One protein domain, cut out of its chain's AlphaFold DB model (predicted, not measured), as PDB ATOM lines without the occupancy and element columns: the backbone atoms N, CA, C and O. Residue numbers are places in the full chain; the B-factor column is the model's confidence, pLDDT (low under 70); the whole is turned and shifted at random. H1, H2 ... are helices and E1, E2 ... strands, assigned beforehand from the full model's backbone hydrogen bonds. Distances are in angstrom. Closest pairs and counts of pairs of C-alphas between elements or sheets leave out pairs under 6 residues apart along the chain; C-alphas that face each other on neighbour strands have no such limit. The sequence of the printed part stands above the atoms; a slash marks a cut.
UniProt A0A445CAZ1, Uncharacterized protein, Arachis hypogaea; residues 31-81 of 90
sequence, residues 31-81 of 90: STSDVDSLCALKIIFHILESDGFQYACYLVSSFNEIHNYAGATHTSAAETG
ATOM      1  N   SER A  31      -6.609 -41.574  -7.375       91.56
ATOM      2  CA  SER A  31      -6.760 -42.959  -6.962       91.56
ATOM      3  C   SER A  31      -7.333 -43.044  -5.548       91.56
ATOM      4  O   SER A  31      -6.932 -42.309  -4.649       91.56
ATOM      5  N   THR A  32      -8.274 -43.956  -5.331       89.19
ATOM      6  CA  THR A  32      -8.770 -44.297  -3.987       89.19
ATOM      7  C   THR A  32      -7.959 -45.402  -3.320       89.19
ATOM      8  O   THR A  32      -8.233 -45.753  -2.175       89.19
ATOM      9  N   SER A  33      -7.027 -46.012  -4.053       87.88
ATOM     10  CA  SER A  33      -6.243 -47.152  -3.568       87.88
ATOM     11  C   SER A  33      -5.027 -46.719  -2.750       87.88
ATOM     12  O   SER A  33      -4.451 -47.543  -2.044       87.88
ATOM     13  N   ASP A  34      -4.648 -45.444  -2.841       88.56
ATOM     14  CA  ASP A  34      -3.479 -44.877  -2.189       88.56
ATOM     15  C   ASP A  34      -3.888 -43.640  -1.363       88.56
ATOM     16  O   ASP A  34      -4.721 -42.819  -1.752       88.56
ATOM     17  N   VAL A  35      -3.360 -43.551  -0.143       89.75
ATOM     18  CA  VAL A  35      -3.635 -42.430   0.763       89.75
ATOM     19  C   VAL A  35      -2.856 -41.183   0.340       89.75
ATOM     20  O   VAL A  35      -3.311 -40.058   0.574       89.75
ATOM     21  N   ASP A  36      -1.715 -41.374  -0.326       91.94
ATOM     22  CA  ASP A  36      -0.872 -40.294  -0.820       91.94
ATOM     23  C   ASP A  36      -1.605 -39.495  -1.900       91.94
ATOM     24  O   ASP A  36      -1.479 -38.268  -1.944       91.94
ATOM     25  N   SER A  37      -2.466 -40.142  -2.692       90.12
ATOM     26  CA  SER A  37      -3.321 -39.490  -3.690       90.12
ATOM     27  C   SER A  37      -4.267 -38.483  -3.052       90.12
ATOM     28  O   SER A  37      -4.419 -37.367  -3.551       90.12
ATOM     29  N   LEU A  38      -4.891 -38.852  -1.929       89.81
ATOM     30  CA  LEU A  38      -5.831 -37.997  -1.202       89.81
ATOM     31  C   LEU A  38      -5.107 -36.851  -0.483       89.81
ATOM     32  O   LEU A  38      -5.601 -35.721  -0.446       89.81
ATOM     33  N   CYS A  39      -3.912 -37.114   0.051       90.88
ATOM     34  CA  CYS A  39      -3.051 -36.078   0.618       90.88
ATOM     35  C   CYS A  39      -2.596 -35.073  -0.450       90.88
ATOM     36  O   CYS A  39      -2.710 -33.862  -0.243       90.88
ATOM     37  N   ALA A  40      -2.140 -35.554  -1.609       93.19
ATOM     38  CA  ALA A  40      -1.760 -34.713  -2.738       93.19
ATOM     39  C   ALA A  40      -2.954 -33.900  -3.255       93.19
ATOM     40  O   ALA A  40      -2.820 -32.698  -3.490       93.19
ATOM     41  N   LEU A  41      -4.136 -34.519  -3.349       93.12
ATOM     42  CA  LEU A  41      -5.377 -33.855  -3.747       93.12
ATOM     43  C   LEU A  41      -5.687 -32.655  -2.851       93.12
ATOM     44  O   LEU A  41      -6.015 -31.583  -3.352       93.12
ATOM     45  N   LYS A  42      -5.527 -32.803  -1.531       92.94
ATOM     46  CA  LYS A  42      -5.775 -31.718  -0.576       92.94
ATOM     47  C   LYS A  42      -4.846 -30.522  -0.789       92.94
ATOM     48  O   LYS A  42      -5.291 -29.381  -0.693       92.94
ATOM     49  N   ILE A  43      -3.573 -30.774  -1.094       92.81
ATOM     50  CA  ILE A  43      -2.601 -29.715  -1.407       92.81
ATOM     51  C   ILE A  43      -2.973 -29.036  -2.730       92.81
ATOM     52  O   ILE A  43      -2.975 -27.811  -2.817       92.81
ATOM     53  N   ILE A  44      -3.329 -29.824  -3.747       91.94
ATOM     54  CA  ILE A  44      -3.692 -29.322  -5.075       91.94
ATOM     55  C   ILE A  44      -4.963 -28.470  -5.020       91.94
ATOM     56  O   ILE A  44      -4.978 -27.395  -5.611       91.94
ATOM     57  N   PHE A  45      -5.996 -28.891  -4.285       92.62
ATOM     58  CA  PHE A  45      -7.220 -28.098  -4.110       92.62
ATOM     59  C   PHE A  45      -6.919 -26.732  -3.521       92.62
ATOM     60  O   PHE A  45      -7.360 -25.734  -4.072       92.62
ATOM     61  N   HIS A  46      -6.086 -26.671  -2.483       93.00
ATOM     62  CA  HIS A  46      -5.723 -25.395  -1.879       93.00
ATOM     63  C   HIS A  46      -5.059 -24.435  -2.882       93.00
ATOM     64  O   HIS A  46      -5.344 -23.240  -2.885       93.00
ATOM     65  N   ILE A  47      -4.203 -24.960  -3.763       91.81
ATOM     66  CA  ILE A  47      -3.547 -24.172  -4.815       91.81
ATOM     67  C   ILE A  47      -4.565 -23.718  -5.874       91.81
ATOM     68  O   ILE A  47      -4.592 -22.544  -6.234       91.81
ATOM     69  N   LEU A  48      -5.421 -24.626  -6.355       90.88
ATOM     70  CA  LEU A  48      -6.412 -24.326  -7.396       90.88
ATOM     71  C   LEU A  48      -7.489 -23.345  -6.916       90.88
ATOM     72  O   LEU A  48      -7.871 -22.449  -7.666       90.88
ATOM     73  N   GLU A  49      -7.953 -23.493  -5.675       90.31
ATOM     74  CA  GLU A  49      -8.901 -22.581  -5.032       90.31
ATOM     75  C   GLU A  49      -8.292 -21.186  -4.856       90.31
ATOM     76  O   GLU A  49      -8.956 -20.191  -5.142       90.31
ATOM     77  N   SER A  50      -7.017 -21.106  -4.451       91.00
ATOM     78  CA  SER A  50      -6.291 -19.833  -4.340       91.00
ATOM     79  C   SER A  50      -6.189 -19.099  -5.680       91.00
ATOM     80  O   SER A  50      -6.247 -17.870  -5.710       91.00
ATOM     81  N   ASP A  51      -6.057 -19.835  -6.784       88.12
ATOM     82  CA  ASP A  51      -5.943 -19.272  -8.133       88.12
ATOM     83  C   ASP A  51      -7.300 -19.128  -8.856       88.12
ATOM     84  O   ASP A  51      -7.343 -18.640  -9.988       88.12
ATOM     85  N   GLY A  52      -8.412 -19.517  -8.219       86.19
ATOM     86  CA  GLY A  52      -9.767 -19.390  -8.768       86.19
ATOM     87  C   GLY A  52     -10.065 -20.319  -9.952       86.19
ATOM     88  O   GLY A  52     -10.885 -19.978 -10.805       86.19
ATOM     89  N   PHE A  53      -9.397 -21.473 -10.036       85.50
ATOM     90  CA  PHE A  53      -9.600 -22.435 -11.121       85.50
ATOM     91  C   PHE A  53     -10.911 -23.209 -10.974       85.50
ATOM     92  O   PHE A  53     -11.242 -23.700  -9.898       85.50
ATOM     93  N   GLN A  54     -11.619 -23.405 -12.088       87.44
ATOM     94  CA  GLN A  54     -12.744 -24.332 -12.136       87.44
ATOM     95  C   GLN A  54     -12.222 -25.758 -12.350       87.44
ATOM     96  O   GLN A  54     -11.574 -26.053 -13.358       87.44
ATOM     97  N   TYR A  55     -12.506 -26.651 -11.405       90.19
ATOM     98  CA  TYR A  55     -12.115 -28.056 -11.475       90.19
ATOM     99  C   TYR A  55     -13.275 -28.981 -11.097       90.19
ATOM    100  O   TYR A  55     -14.187 -28.602 -10.364       90.19
ATOM    101  N   ALA A  56     -13.226 -30.210 -11.600       90.62
ATOM    102  CA  ALA A  56     -14.124 -31.295 -11.229       90.62
ATOM    103  C   ALA A  56     -13.284 -32.493 -10.780       90.62
ATOM    104  O   ALA A  56     -12.345 -32.884 -11.468       90.62
ATOM    105  N   CYS A  57     -13.606 -33.067  -9.624       91.56
ATOM    106  CA  CYS A  57     -12.852 -34.174  -9.046       91.56
ATOM    107  C   CYS A  57     -13.687 -35.455  -9.040       91.56
ATOM    108  O   CYS A  57     -14.796 -35.463  -8.507       91.56
ATOM    109  N   TYR A  58     -13.121 -36.542  -9.561       91.50
ATOM    110  CA  TYR A  58     -13.747 -37.860  -9.612       91.50
ATOM    111  C   TYR A  58     -12.797 -38.892  -9.016       91.50
ATOM    112  O   TYR A  58     -11.772 -39.221  -9.608       91.50
ATOM    113  N   LEU A  59     -13.137 -39.388  -7.830       89.81
ATOM    114  CA  LEU A  59     -12.404 -40.475  -7.190       89.81
ATOM    115  C   LEU A  59     -12.501 -41.736  -8.059       89.81
ATOM    116  O   LEU A  59     -13.601 -42.100  -8.474       89.81
ATOM    117  N   VAL A  60     -11.373 -42.395  -8.323       91.25
ATOM    118  CA  VAL A  60     -11.333 -43.604  -9.157       91.25
ATOM    119  C   VAL A  60     -10.546 -44.718  -8.479       91.25
ATOM    120  O   VAL A  60      -9.489 -44.492  -7.899       91.25
ATOM    121  N   SER A  61     -11.046 -45.948  -8.567       86.44
ATOM    122  CA  SER A  61     -10.328 -47.151  -8.136       86.44
ATOM    123  C   SER A  61      -9.643 -47.852  -9.313       86.44
ATOM    124  O   SER A  61      -8.731 -48.652  -9.114       86.44
ATOM    125  N   SER A  62     -10.068 -47.563 -10.549       84.94
ATOM    126  CA  SER A  62      -9.504 -48.147 -11.768       84.94
ATOM    127  C   SER A  62      -9.525 -47.189 -12.966       84.94
ATOM    128  O   SER A  62     -10.377 -46.309 -13.075       84.94
ATOM    129  N   PHE A  63      -8.632 -47.414 -13.936       84.12
ATOM    130  CA  PHE A  63      -8.592 -46.633 -15.184       84.12
ATOM    131  C   PHE A  63      -9.882 -46.721 -16.012       84.12
ATOM    132  O   PHE A  63     -10.182 -45.806 -16.775       84.12
ATOM    133  N   ASN A  64     -10.661 -47.797 -15.863       85.38
ATOM    134  CA  ASN A  64     -11.911 -47.964 -16.603       85.38
ATOM    135  C   ASN A  64     -12.955 -46.905 -16.211       85.38
ATOM    136  O   ASN A  64     -13.738 -46.459 -17.044       85.38
ATOM    137  N   GLU A  65     -12.936 -46.457 -14.956       84.88
ATOM    138  CA  GLU A  65     -13.838 -45.411 -14.472       84.88
ATOM    139  C   GLU A  65     -13.506 -44.052 -15.089       84.88
ATOM    140  O   GLU A  65     -14.413 -43.300 -15.442       84.88
ATOM    141  N   ILE A  66     -12.218 -43.771 -15.320       85.81
ATOM    142  CA  ILE A  66     -11.767 -42.538 -15.980       85.81
ATOM    143  C   ILE A  66     -12.403 -42.420 -17.367       85.81
ATOM    144  O   ILE A  66     -12.867 -41.345 -17.726       85.81
ATOM    145  N   HIS A  67     -12.498 -43.516 -18.127       82.38
ATOM    146  CA  HIS A  67     -13.118 -43.495 -19.455       82.38
ATOM    147  C   HIS A  67     -14.610 -43.122 -19.409       82.38
ATOM    148  O   HIS A  67     -15.095 -42.431 -20.303       82.38
ATOM    149  N   ASN A  68     -15.333 -43.512 -18.355       82.31
ATOM    150  CA  ASN A  68     -16.751 -43.172 -18.201       82.31
ATOM    151  C   ASN A  68     -16.951 -41.671 -17.937       82.31
ATOM    152  O   ASN A  68     -17.839 -41.057 -18.525       82.31
ATOM    153  N   TYR A  69     -16.107 -41.072 -17.093       78.38
ATOM    154  CA  TYR A  69     -16.197 -39.650 -16.741       78.38
ATOM    155  C   TYR A  69     -15.583 -38.734 -17.808       78.38
ATOM    156  O   TYR A  69     -16.160 -37.711 -18.188       78.38
ATOM    157  N   ALA A  70     -14.414 -39.110 -18.326       79.19
ATOM    158  CA  ALA A  70     -13.731 -38.358 -19.365       79.19
ATOM    159  C   ALA A  70     -14.481 -38.462 -20.697       79.19
ATOM    160  O   ALA A  70     -14.567 -37.466 -21.403       79.19
ATOM    161  N   GLY A  71     -15.083 -39.613 -21.023       74.50
ATOM    162  CA  GLY A  71     -15.801 -39.833 -22.281       74.50
ATOM    163  C   GLY A  71     -16.897 -38.798 -22.538       74.50
ATOM    164  O   GLY A  71     -16.905 -38.177 -23.597       74.50
ATOM    165  N   ALA A  72     -17.755 -38.534 -21.548       73.00
ATOM    166  CA  ALA A  72     -18.822 -37.533 -21.661       73.00
ATOM    167  C   ALA A  72     -18.291 -36.090 -21.785       73.00
ATOM    168  O   ALA A  72     -18.865 -35.247 -22.480       73.00
ATOM    169  N   THR A  73     -17.163 -35.802 -21.129       73.44
ATOM    170  CA  THR A  73     -16.518 -34.484 -21.215       73.44
ATOM    171  C   THR A  73     -15.817 -34.309 -22.565       73.44
ATOM    172  O   THR A  73     -15.888 -33.241 -23.162       73.44
ATOM    173  N   HIS A  74     -15.211 -35.373 -23.099       71.00
ATOM    174  CA  HIS A  74     -14.583 -35.402 -24.417       71.00
ATOM    175  C   HIS A  74     -15.588 -35.259 -25.553       71.00
ATOM    176  O   HIS A  74     -15.290 -34.544 -26.504       71.00
ATOM    177  N   THR A  75     -16.759 -35.898 -25.481       71.25
ATOM    178  CA  THR A  75     -17.802 -35.730 -26.506       71.25
ATOM    179  C   THR A  75     -18.301 -34.289 -26.539       71.25
ATOM    180  O   THR A  75     -18.347 -33.684 -27.604       71.25
ATOM    181  N   SER A  76     -18.554 -33.702 -25.368       71.19
ATOM    182  CA  SER A  76     -19.001 -32.307 -25.246       71.19
ATOM    183  C   SER A  76     -17.931 -31.313 -25.727       71.19
ATOM    184  O   SER A  76     -18.223 -30.347 -26.435       71.19
ATOM    185  N   ALA A  77     -16.662 -31.569 -25.391       71.31
ATOM    186  CA  ALA A  77     -15.535 -30.765 -25.852       71.31
ATOM    187  C   ALA A  77     -15.300 -30.905 -27.364       71.31
ATOM    188  O   ALA A  77     -15.025 -29.911 -28.026       71.31
ATOM    189  N   ALA A  78     -15.453 -32.107 -27.930       72.06
ATOM    190  CA  ALA A  78     -15.290 -32.353 -29.362       72.06
ATOM    191  C   ALA A  78     -16.352 -31.633 -30.207       72.06
ATOM    192  O   ALA A  78     -16.037 -31.142 -31.287       72.06
ATOM    193  N   GLU A  79     -17.584 -31.527 -29.706       75.19
ATOM    194  CA  GLU A  79     -18.663 -30.767 -30.354       75.19
ATOM    195  C   GLU A  79     -18.407 -29.253 -30.331       75.19
ATOM    196  O   GLU A  79     -18.777 -28.542 -31.265       75.19
ATOM    197  N   THR A  80     -17.729 -28.766 -29.288       73.12
ATOM    198  CA  THR A  80     -17.462 -27.334 -29.067       73.12
ATOM    199  C   THR A  80     -16.077 -26.902 -29.588       73.12
ATOM    200  O   THR A  80     -15.797 -25.712 -29.704       73.12
ATOM    201  N   GLY A  81     -15.205 -27.858 -29.931       73.69
ATOM    202  CA  GLY A  81     -13.800 -27.613 -30.274       73.69
ATOM    203  C   GLY A  81     -12.936 -27.198 -29.076       73.69
ATOM    204  O   GLY A  81     -11.900 -26.564 -29.269       73.69
TER     205      GLY A  81
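What this domain is: This is residues 31 to 81 of the 90 residues of an uncharacterized protein of Arachis hypogaea (UniProt A0A445CAZ1). The model is a flat, open zigzag of three limbs with no closed core: helix H2 slants away on one side, helix H1 stands on the other, and between them the extended stretch around strand E1 runs back along H1. Residues 46 to 52, of which 46 to 50 belong to H1, stick out at one end, and so do residues 71 to 81, of which 71 to 80 belong to H2. The printed part has 51 residues, with two named helices and one named strand in the order H1, E1, H2; E1 pairs with no named strand, and the class is mostly helix. The whole is loose, with a radius of gyration of the C-alphas of 13.3 A, and spans 34 by 29 by 9 A.

Where its parts are: The longest helix by residues is H2, residues 63 to 80, 25.4 A from first to last C-alpha; it begins with C-alpha 63 at (-8.592, -46.633, -15.184) and ends with C-alpha 80 at (-17.462, -27.334, -29.067). Before it comes E1, residues 55 to 57, only three residues. H1 is residues 35 to 50, 23.3 A long, from C-alpha 35 at (-3.635, -42.430, 0.763) to C-alpha 50 at (-6.291, -19.833, -4.340).

How they stand to each other: H2 has a kink of 37 degrees near residue 70. H2 is apart from H1, and it is also apart from E1, which it follows in the chain. The link from E1 to H2 is tight, with 5 residues between them. The link from H1 to E1 is tight too, with 4 residues. H1 and E1 have 1 pair of C-alphas within 8 A, those of Leu 48 and Tyr 55, 7.9 A apart; their centres are 11.4 A apart. Along H1 the y of the C-alpha rises from -42.430 at Val 35 to -19.833 at Ser 50, and along E1 it falls from -28.056 at Tyr 55 to -34.174 at Cys 57. In H1 every O i to N i+4 pair is within hydrogen-bond range; in H2 this holds for 10 of 14.

The domain as a whole: The two C-alphas farthest apart are those of Val 35 and Glu 79, at 36.5 A, and those of the first and last printed residues, Ser 31 and Gly 81, are 28.8 A apart. Residues 46 to 52, of which 46 to 50 belong to H1, stand free, and so do residues 71 to 81, of which 71 to 80 belong to H2. Without them the body has 33 residues and spans 25 by 24 by 7 A. The printed part has no cut, and neither link is long. The mean pLDDT of the printed part is 85.3 and no printed residue is under 70; the mean is 92 in H1, 91 in E1 and 77 in H2.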